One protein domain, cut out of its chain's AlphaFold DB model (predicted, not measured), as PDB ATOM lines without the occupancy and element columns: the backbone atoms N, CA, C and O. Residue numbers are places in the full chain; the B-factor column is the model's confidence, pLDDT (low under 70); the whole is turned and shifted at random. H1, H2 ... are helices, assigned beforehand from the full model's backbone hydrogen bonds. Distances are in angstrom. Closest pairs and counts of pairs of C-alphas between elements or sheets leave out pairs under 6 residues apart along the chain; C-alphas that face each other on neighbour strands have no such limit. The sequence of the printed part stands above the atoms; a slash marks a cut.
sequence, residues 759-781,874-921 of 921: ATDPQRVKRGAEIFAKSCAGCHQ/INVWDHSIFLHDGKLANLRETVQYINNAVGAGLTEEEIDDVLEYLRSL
ATOM      1  N   ALA A 759      49.473  19.192  32.045       67.94
ATOM      2  CA  ALA A 759      49.852  20.592  32.173       67.94
ATOM      3  C   ALA A 759      48.970  21.259  33.243       67.94
ATOM      4  O   ALA A 759      47.747  21.094  33.226       67.94
ATOM      5  N   THR A 760      49.609  21.995  34.149       74.69
ATOM      6  CA  THR A 760      49.022  22.574  35.365       74.69
ATOM      7  C   THR A 760      49.513  24.004  35.577       74.69
ATOM      8  O   THR A 760      50.641  24.322  35.201       74.69
ATOM      9  N   ASP A 761      48.722  24.852  36.235       81.62
ATOM     10  CA  ASP A 761      49.151  26.189  36.677       81.62
ATOM     11  C   ASP A 761      50.206  26.078  37.809       81.62
ATOM     12  O   ASP A 761      49.874  25.618  38.906       81.62
ATOM     13  N   PRO A 762      51.470  26.519  37.610       82.88
ATOM     14  CA  PRO A 762      52.524  26.370  38.618       82.88
ATOM     15  C   PRO A 762      52.265  27.134  39.925       82.88
ATOM     16  O   PRO A 762      52.768  26.739  40.979       82.88
ATOM     17  N   GLN A 763      51.481  28.218  39.890       85.69
ATOM     18  CA  GLN A 763      51.112  28.967  41.092       85.69
ATOM     19  C   GLN A 763      50.054  28.208  41.897       85.69
ATOM     20  O   GLN A 763      50.178  28.114  43.119       85.69
ATOM     21  N   ARG A 764      49.058  27.618  41.219       90.50
ATOM     22  CA  ARG A 764      48.068  26.730  41.853       90.50
ATOM     23  C   ARG A 764      48.722  25.477  42.426       90.50
ATOM     24  O   ARG A 764      48.505  25.183  43.594       90.50
ATOM     25  N   VAL A 765      49.594  24.806  41.664       88.38
ATOM     26  CA  VAL A 765      50.380  23.643  42.132       88.38
ATOM     27  C   VAL A 765      51.150  23.977  43.407       88.38
ATOM     28  O   VAL A 765      51.114  23.201  44.361       88.38
ATOM     29  N   LYS A 766      51.806  25.145  43.470       92.25
ATOM     30  CA  LYS A 766      52.528  25.575  44.673       92.25
ATOM     31  C   LYS A 766      51.593  25.762  45.876       92.25
ATOM     32  O   LYS A 766      51.882  25.230  46.945       92.25
ATOM     33  N   ARG A 767      50.479  26.489  45.721       94.44
ATOM     34  CA  ARG A 767      49.517  26.697  46.824       94.44
ATOM     35  C   ARG A 767      48.874  25.379  47.261       94.44
ATOM     36  O   ARG A 767      48.804  25.105  48.455       94.44
ATOM     37  N   GLY A 768      48.517  24.520  46.308       93.50
ATOM     38  CA  GLY A 768      48.009  23.171  46.542       93.50
ATOM     39  C   GLY A 768      48.983  22.299  47.326       93.50
ATOM     40  O   GLY A 768      48.570  21.654  48.285       93.50
ATOM     41  N   ALA A 769      50.279  22.346  47.002       91.69
ATOM     42  CA  ALA A 769      51.325  21.670  47.771       91.69
ATOM     43  C   ALA A 769      51.413  22.204  49.214       91.69
ATOM     44  O   ALA A 769      51.507  21.422  50.158       91.69
ATOM     45  N   GLU A 770      51.331  23.524  49.409       92.44
ATOM     46  CA  GLU A 770      51.339  24.163  50.735       92.44
ATOM     47  C   GLU A 770      50.069  23.884  51.566       92.44
ATOM     48  O   GLU A 770      50.110  23.981  52.795       92.44
ATOM     49  N   ILE A 771      48.939  23.557  50.933       90.50
ATOM     50  CA  ILE A 771      47.702  23.100  51.595       90.50
ATOM     51  C   ILE A 771      47.815  21.603  51.923       90.50
ATOM     52  O   ILE A 771      47.627  21.192  53.070       90.50
ATOM     53  N   PHE A 772      48.214  20.790  50.944       87.75
ATOM     54  CA  PHE A 772      48.417  19.346  51.077       87.75
ATOM     55  C   PHE A 772      49.437  18.999  52.176       87.75
ATOM     56  O   PHE A 772      49.216  18.082  52.969       87.75
ATOM     57  N   ALA A 773      50.515  19.779  52.294       85.56
ATOM     58  CA  ALA A 773      51.525  19.635  53.340       85.56
ATOM     59  C   ALA A 773      50.980  19.826  54.771       85.56
ATOM     60  O   ALA A 773      51.575  19.316  55.717       85.56
ATOM     61  N   LYS A 774      49.856  20.538  54.943       81.75
ATOM     62  CA  LYS A 774      49.205  20.753  56.247       81.75
ATOM     63  C   LYS A 774      48.198  19.648  56.571       81.75
ATOM     64  O   LYS A 774      48.157  19.188  57.707       81.75
ATOM     65  N   SER A 775      47.406  19.229  55.581       73.12
ATOM     66  CA  SER A 775      46.209  18.399  55.808       73.12
ATOM     67  C   SER A 775      46.330  16.942  55.346       73.12
ATOM     68  O   SER A 775      45.540  16.106  55.776       73.12
ATOM     69  N   CYS A 776      47.292  16.613  54.478       73.25
ATOM     70  CA  CYS A 776      47.392  15.294  53.829       73.25
ATOM     71  C   CYS A 776      48.766  14.624  54.009       73.25
ATOM     72  O   CYS A 776      48.858  13.394  54.029       73.25
ATOM     73  N   ALA A 777      49.830  15.401  54.229       68.69
ATOM     74  CA  ALA A 777      51.172  14.876  54.498       68.69
ATOM     75  C   ALA A 777      51.303  14.104  55.829       68.69
ATOM     76  O   ALA A 777      52.339  13.502  56.083       68.69
ATOM     77  N   GLY A 778      50.262  14.040  56.670       65.56
ATOM     78  CA  GLY A 778      50.208  13.070  57.773       65.56
ATOM     79  C   GLY A 778      50.192  11.611  57.291       65.56
ATOM     80  O   GLY A 778      50.697  10.732  57.983       65.56
ATOM     81  N   CYS A 779      49.666  11.362  56.086       64.50
ATOM     82  CA  CYS A 779      49.534  10.025  55.500       64.50
ATOM     83  C   CYS A 779      50.341   9.843  54.202       64.50
ATOM     84  O   CYS A 779      50.682   8.718  53.854       64.50
ATOM     85  N   HIS A 780      50.663  10.926  53.493       73.62
ATOM     86  CA  HIS A 780      51.340  10.884  52.193       73.62
ATOM     87  C   HIS A 780      52.697  11.593  52.264       73.62
ATOM     88  O   HIS A 780      52.781  12.805  52.060       73.62
ATOM     89  N   GLN A 781      53.756  10.844  52.574       67.69
ATOM     90  CA  GLN A 781      55.118  11.363  52.731       67.69
ATOM     91  C   GLN A 781      56.094  10.753  51.715       67.69
ATOM     92  O   GLN A 781      55.773   9.818  50.978       67.69
ATOM     93  N   ILE A 874      51.106   9.267  43.013       73.62
ATOM     94  CA  ILE A 874      51.771   9.326  41.702       73.62
ATOM     95  C   ILE A 874      50.827   8.785  40.622       73.62
ATOM     96  O   ILE A 874      50.420   7.622  40.697       73.62
ATOM     97  N   ASN A 875      50.552   9.578  39.582       73.94
ATOM     98  CA  ASN A 875      49.542   9.333  38.544       73.94
ATOM     99  C   ASN A 875      48.096   9.237  39.064       73.94
ATOM    100  O   ASN A 875      47.245   8.675  38.373       73.94
ATOM    101  N   VAL A 876      47.770   9.777  40.246       77.19
ATOM    102  CA  VAL A 876      46.410   9.640  40.814       77.19
ATOM    103  C   VAL A 876      45.332  10.220  39.889       77.19
ATOM    104  O   VAL A 876      44.232   9.689  39.812       77.19
ATOM    105  N   TRP A 877      45.666  11.232  39.089       75.06
ATOM    106  CA  TRP A 877      44.808  11.809  38.049       75.06
ATOM    107  C   TRP A 877      44.501  10.870  36.858       75.06
ATOM    108  O   TRP A 877      43.530  11.122  36.143       75.06
ATOM    109  N   ASP A 878      45.284   9.807  36.613       71.00
ATOM    110  CA  ASP A 878      44.974   8.788  35.590       71.00
ATOM    111  C   ASP A 878      43.927   7.792  36.097       71.00
ATOM    112  O   ASP A 878      43.234   7.158  35.298       71.00
ATOM    113  N   HIS A 879      43.783   7.640  37.416       66.75
ATOM    114  CA  HIS A 879      42.782   6.754  37.991       66.75
ATOM    115  C   HIS A 879      41.392   7.258  37.587       66.75
ATOM    116  O   HIS A 879      41.001   8.379  37.894       66.75
ATOM    117  N   SER A 880      40.630   6.434  36.863       47.09
ATOM    118  CA  SER A 880      39.279   6.822  36.436       47.09
ATOM    119  C   SER A 880      38.261   6.768  37.583       47.09
ATOM    120  O   SER A 880      37.119   7.182  37.395       47.09
ATOM    121  N   ILE A 881      38.686   6.272  38.755       50.25
ATOM    122  CA  ILE A 881      37.912   6.000  39.967       50.25
ATOM    123  C   ILE A 881      38.795   6.180  41.201       50.25
ATOM    124  O   ILE A 881      39.995   5.907  41.165       50.25
ATOM    125  N   PHE A 882      38.166   6.565  42.308       56.28
ATOM    126  CA  PHE A 882      38.813   6.827  43.585       56.28
ATOM    127  C   PHE A 882      38.031   6.169  44.729       56.28
ATOM    128  O   PHE A 882      36.802   6.084  44.672       56.28
ATOM    129  N   LEU A 883      38.758   5.742  45.771       56.44
ATOM    130  CA  LEU A 883      38.309   4.803  46.815       56.44
ATOM    131  C   LEU A 883      38.033   3.380  46.275       56.44
ATOM    132  O   LEU A 883      37.761   3.183  45.093       56.44
ATOM    133  N   HIS A 884      38.168   2.364  47.135       53.56
ATOM    134  CA  HIS A 884      38.272   0.952  46.713       53.56
ATOM    135  C   HIS A 884      36.949   0.327  46.240       53.56
ATOM    136  O   HIS A 884      36.960  -0.506  45.336       53.56
ATOM    137  N   ASP A 885      35.822   0.781  46.797       53.56
ATOM    138  CA  ASP A 885      34.468   0.510  46.281       53.56
ATOM    139  C   ASP A 885      34.200   1.204  44.931       53.56
ATOM    140  O   ASP A 885      33.342   0.803  44.148       53.56
ATOM    141  N   GLY A 886      34.950   2.262  44.634       54.09
ATOM    142  CA  GLY A 886      34.769   3.079  43.454       54.09
ATOM    143  C   GLY A 886      33.420   3.782  43.373       54.09
ATOM    144  O   GLY A 886      32.870   3.906  42.275       54.09
ATOM    145  N   LYS A 887      32.887   4.246  44.508       60.56
ATOM    146  CA  LYS A 887      31.664   5.069  44.565       60.56
ATOM    147  C   LYS A 887      31.827   6.482  43.986       60.56
ATOM    148  O   LYS A 887      30.817   7.125  43.711       60.56
ATOM    149  N   LEU A 888      33.067   6.953  43.807       64.25
ATOM    150  CA  LEU A 888      33.401   8.287  43.293       64.25
ATOM    151  C   LEU A 888      33.955   8.200  41.863       64.25
ATOM    152  O   LEU A 888      34.820   7.372  41.564       64.25
ATOM    153  N   ALA A 889      33.459   9.066  40.981       58.19
ATOM    154  CA  ALA A 889      33.691   9.025  39.539       58.19
ATOM    155  C   ALA A 889      34.840   9.931  39.056       58.19
ATOM    156  O   ALA A 889      35.188   9.885  37.876       58.19
ATOM    157  N   ASN A 890      35.403  10.783  39.923       70.62
ATOM    158  CA  ASN A 890      36.534  11.659  39.600       70.62
ATOM    159  C   ASN A 890      37.278  12.180  40.850       70.62
ATOM    160  O   ASN A 890      36.831  12.049  41.992       70.62
ATOM    161  N   LEU A 891      38.429  12.819  40.613       77.88
ATOM    162  CA  LEU A 891      39.311  13.332  41.662       77.88
ATOM    163  C   LEU A 891      38.678  14.484  42.475       77.88
ATOM    164  O   LEU A 891      38.945  14.582  43.670       77.88
ATOM    165  N   ARG A 892      37.805  15.324  41.884       85.19
ATOM    166  CA  ARG A 892      37.127  16.412  42.624       85.19
ATOM    167  C   ARG A 892      36.178  15.851  43.671       85.19
ATOM    168  O   ARG A 892      36.288  16.231  44.833       85.19
ATOM    169  N   GLU A 893      35.318  14.911  43.282       80.75
ATOM    170  CA  GLU A 893      34.426  14.201  44.211       80.75
ATOM    171  C   GLU A 893      35.207  13.575  45.374       80.75
ATOM    172  O   GLU A 893      34.720  13.537  46.498       80.75
ATOM    173  N   THR A 894      36.444  13.142  45.121       78.50
ATOM    174  CA  THR A 894      37.343  12.555  46.127       78.50
ATOM    175  C   THR A 894      37.852  13.582  47.124       78.50
ATOM    176  O   THR A 894      37.719  13.375  48.329       78.50
ATOM    177  N   VAL A 895      38.402  14.703  46.647       84.06
ATOM    178  CA  VAL A 895      38.886  15.779  47.527       84.06
ATOM    179  C   VAL A 895      37.720  16.401  48.303       84.06
ATOM    180  O   VAL A 895      37.855  16.635  49.500       84.06
ATOM    181  N   GLN A 896      36.548  16.573  47.680       85.50
ATOM    182  CA  GLN A 896      35.327  17.036  48.354       85.50
ATOM    183  C   GLN A 896      34.811  16.026  49.395       85.50
ATOM    184  O   GLN A 896      34.499  16.423  50.518       85.50
ATOM    185  N   TYR A 897      34.764  14.726  49.078       81.31
ATOM    186  CA  TYR A 897      34.390  13.677  50.037       81.31
ATOM    187  C   TYR A 897      35.334  13.664  51.244       81.31
ATOM    188  O   TYR A 897      34.864  13.655  52.379       81.31
ATOM    189  N   ILE A 898      36.650  13.720  51.015       76.31
ATOM    190  CA  ILE A 898      37.654  13.751  52.087       76.31
ATOM    191  C   ILE A 898      37.510  15.031  52.920       76.31
ATOM    192  O   ILE A 898      37.410  14.929  54.139       76.31
ATOM    193  N   ASN A 899      37.417  16.211  52.294       82.56
ATOM    194  CA  ASN A 899      37.241  17.497  52.985       82.56
ATOM    195  C   ASN A 899      36.047  17.469  53.954       82.56
ATOM    196  O   ASN A 899      36.173  17.887  55.105       82.56
ATOM    197  N   ASN A 900      34.923  16.901  53.508       79.38
ATOM    198  CA  ASN A 900      33.721  16.721  54.320       79.38
ATOM    199  C   ASN A 900      33.894  15.648  55.413       79.38
ATOM    200  O   ASN A 900      33.435  15.848  56.535       79.38
ATOM    201  N   ALA A 901      34.549  14.523  55.109       69.19
ATOM    202  CA  ALA A 901      34.675  13.380  56.017       69.19
ATOM    203  C   ALA A 901      35.682  13.600  57.161       69.19
ATOM    204  O   ALA A 901      35.423  13.156  58.277       69.19
ATOM    205  N   VAL A 902      36.805  14.289  56.913       64.69
ATOM    206  CA  VAL A 902      37.780  14.650  57.967       64.69
ATOM    207  C   VAL A 902      37.598  16.076  58.504       64.69
ATOM    208  O   VAL A 902      38.329  16.487  59.399       64.69
ATOM    209  N   GLY A 903      36.633  16.837  57.973       71.38
ATOM    210  CA  GLY A 903      36.344  18.206  58.410       71.38
ATOM    211  C   GLY A 903      37.476  19.203  58.136       71.38
ATOM    212  O   GLY A 903      37.685  20.113  58.933       71.38
ATOM    213  N   ALA A 904      38.219  19.037  57.033       73.38
ATOM    214  CA  ALA A 904      39.420  19.833  56.741       73.38
ATOM    215  C   ALA A 904      39.136  21.320  56.434       73.38
ATOM    216  O   ALA A 904      40.061  22.130  56.464       73.38
ATOM    217  N   GLY A 905      37.878  21.688  56.169       84.00
ATOM    218  CA  GLY A 905      37.427  23.079  56.069       84.00
ATOM    219  C   GLY A 905      37.883  23.835  54.816       84.00
ATOM    220  O   GLY A 905      37.757  25.056  54.787       84.00
ATOM    221  N   LEU A 906      38.393  23.135  53.796       88.50
ATOM    222  CA  LEU A 906      38.899  23.746  52.563       88.50
ATOM    223  C   LEU A 906      37.776  24.433  51.774       88.50
ATOM    224  O   LEU A 906      36.692  23.864  51.601       88.50
ATOM    225  N   THR A 907      38.066  25.620  51.247       92.62
ATOM    226  CA  THR A 907      37.229  26.328  50.267       92.62
ATOM    227  C   THR A 907      37.339  25.707  48.868       92.62
ATOM    228  O   THR A 907      38.285  24.980  48.578       92.62
ATOM    229  N   GLU A 908      36.410  26.013  47.953       92.62
ATOM    230  CA  GLU A 908      36.484  25.502  46.568       92.62
ATOM    231  C   GLU A 908      37.746  25.971  45.811       92.62
ATOM    232  O   GLU A 908      38.245  25.232  44.968       92.62
ATOM    233  N   GLU A 909      38.320  27.141  46.130       93.38
ATOM    234  CA  GLU A 909      39.592  27.580  45.525       93.38
ATOM    235  C   GLU A 909      40.796  26.783  46.062       93.38
ATOM    236  O   GLU A 909      41.686  26.415  45.294       93.38
ATOM    237  N   GLU A 910      40.797  26.439  47.352       93.06
ATOM    238  CA  GLU A 910      41.804  25.553  47.950       93.06
ATOM    239  C   GLU A 910      41.657  24.105  47.460       93.06
ATOM    240  O   GLU A 910      42.658  23.419  47.257       93.06
ATOM    241  N   ILE A 911      40.424  23.646  47.213       92.25
ATOM    242  CA  ILE A 911      40.143  22.365  46.551       92.25
ATOM    243  C   ILE A 911      40.676  22.389  45.115       92.25
ATOM    244  O   ILE A 911      41.344  21.439  44.719       92.25
ATOM    245  N   ASP A 912      40.448  23.460  44.349       92.75
ATOM    246  CA  ASP A 912      41.007  23.623  42.999       92.75
ATOM    247  C   ASP A 912      42.540  23.583  42.998       92.75
ATOM    248  O   ASP A 912      43.135  22.903  42.160       92.75
ATOM    249  N   ASP A 913      43.186  24.261  43.948       94.25
ATOM    250  CA  ASP A 913      44.645  24.267  44.079       94.25
ATOM    251  C   ASP A 913      45.198  22.895  44.488       94.25
ATOM    252  O   ASP A 913      46.170  22.424  43.896       94.25
ATOM    253  N   VAL A 914      44.566  22.202  45.444       91.38
ATOM    254  CA  VAL A 914      44.932  20.822  45.814       91.38
ATOM    255  C   VAL A 914      44.716  19.863  44.642       91.38
ATOM    256  O   VAL A 914      45.565  19.009  44.398       91.38
ATOM    257  N   LEU A 915      43.634  20.009  43.871       90.00
ATOM    258  CA  LEU A 915      43.402  19.220  42.658       90.00
ATOM    259  C   LEU A 915      44.469  19.482  41.593       90.00
ATOM    260  O   LEU A 915      44.886  18.542  40.918       90.00
ATOM    261  N   GLU A 916      44.928  20.723  41.450       89.19
ATOM    262  CA  GLU A 916      46.005  21.070  40.527       89.19
ATOM    263  C   GLU A 916      47.357  20.511  40.990       89.19
ATOM    264  O   GLU A 916      48.086  19.929  40.187       89.19
ATOM    265  N   TYR A 917      47.656  20.564  42.291       90.62
ATOM    266  CA  TYR A 917      48.809  19.863  42.859       90.62
ATOM    267  C   TYR A 917      48.742  18.356  42.580       90.62
ATOM    268  O   TYR A 917      49.686  17.814  42.014       90.62
ATOM    269  N   LEU A 918      47.618  17.690  42.867       87.38
ATOM    270  CA  LEU A 918      47.434  16.250  42.629       87.38
ATOM    271  C   LEU A 918      47.477  15.854  41.140       87.38
ATOM    272  O   LEU A 918      47.761  14.699  40.825       87.38
ATOM    273  N   ARG A 919      47.229  16.790  40.214       82.81
ATOM    274  CA  ARG A 919      47.435  16.599  38.766       82.81
ATOM    275  C   ARG A 919      48.906  16.653  38.346       82.81
ATOM    276  O   ARG A 919      49.219  16.151  37.276       82.81
ATOM    277  N   SER A 920      49.797  17.230  39.152       80.44
ATOM    278  CA  SER A 920      51.235  17.324  38.841       80.44
ATOM    279  C   SER A 920      52.053  16.073  39.220       80.44
ATOM    280  O   SER A 920      53.247  16.014  38.924       80.44
ATOM    281  N   LEU A 921      51.423  15.078  39.865       76.31
ATOM    282  CA  LEU A 921      52.069  13.917  40.506       76.31
ATOM    283  C   LEU A 921      52.073  12.658  39.629       76.31
ATOM    284  O   LEU A 921      53.117  11.967  39.625       76.31
TER     285      LEU A 921
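This is residues 759 to 781 and 874 to 921 of the 921 residues of the protein "C-type cytochrome" of Proteobacteria bacterium (UniProt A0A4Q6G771). H3 is the middle one of three short helices: H1 crosses it nearly at a right angle, and H2 packs on it. The printed part has 71 residues, holds H1, H2, H3 in order, no named strand, and is all helix. It is compact: radius of gyration of the C-alphas 11.5 A, spans 33, 28 and 24 A.

Start at H1, residues 762 to 775: it touches H3, residues 908 to 919, about perpendicular at 79 degrees, closest at C-alphas 768 and 914, 3.9 A. H2, residues 891 to 902, touches H3 with residues 891 to 896 alone, at a steep tilt of 59 degrees, closest at C-alphas 895 and 911, 6.8 A. H1 and H2 are apart. Every O i to N i+4 pair of H2 and H3 is within hydrogen-bond range; in H1, 9 of 10.

Find C-alpha 762 at (52.524, 26.370, 38.618), where H1, 20.0 A long, begins; H3 ends at C-alpha 919, (47.435, 16.599, 38.766).

Residues 782 to 873 are cut out; C-alphas 781 and 874 are 11.7 A apart. In the printed part 18 residues have pLDDT under 70, among them residues 879 to 889.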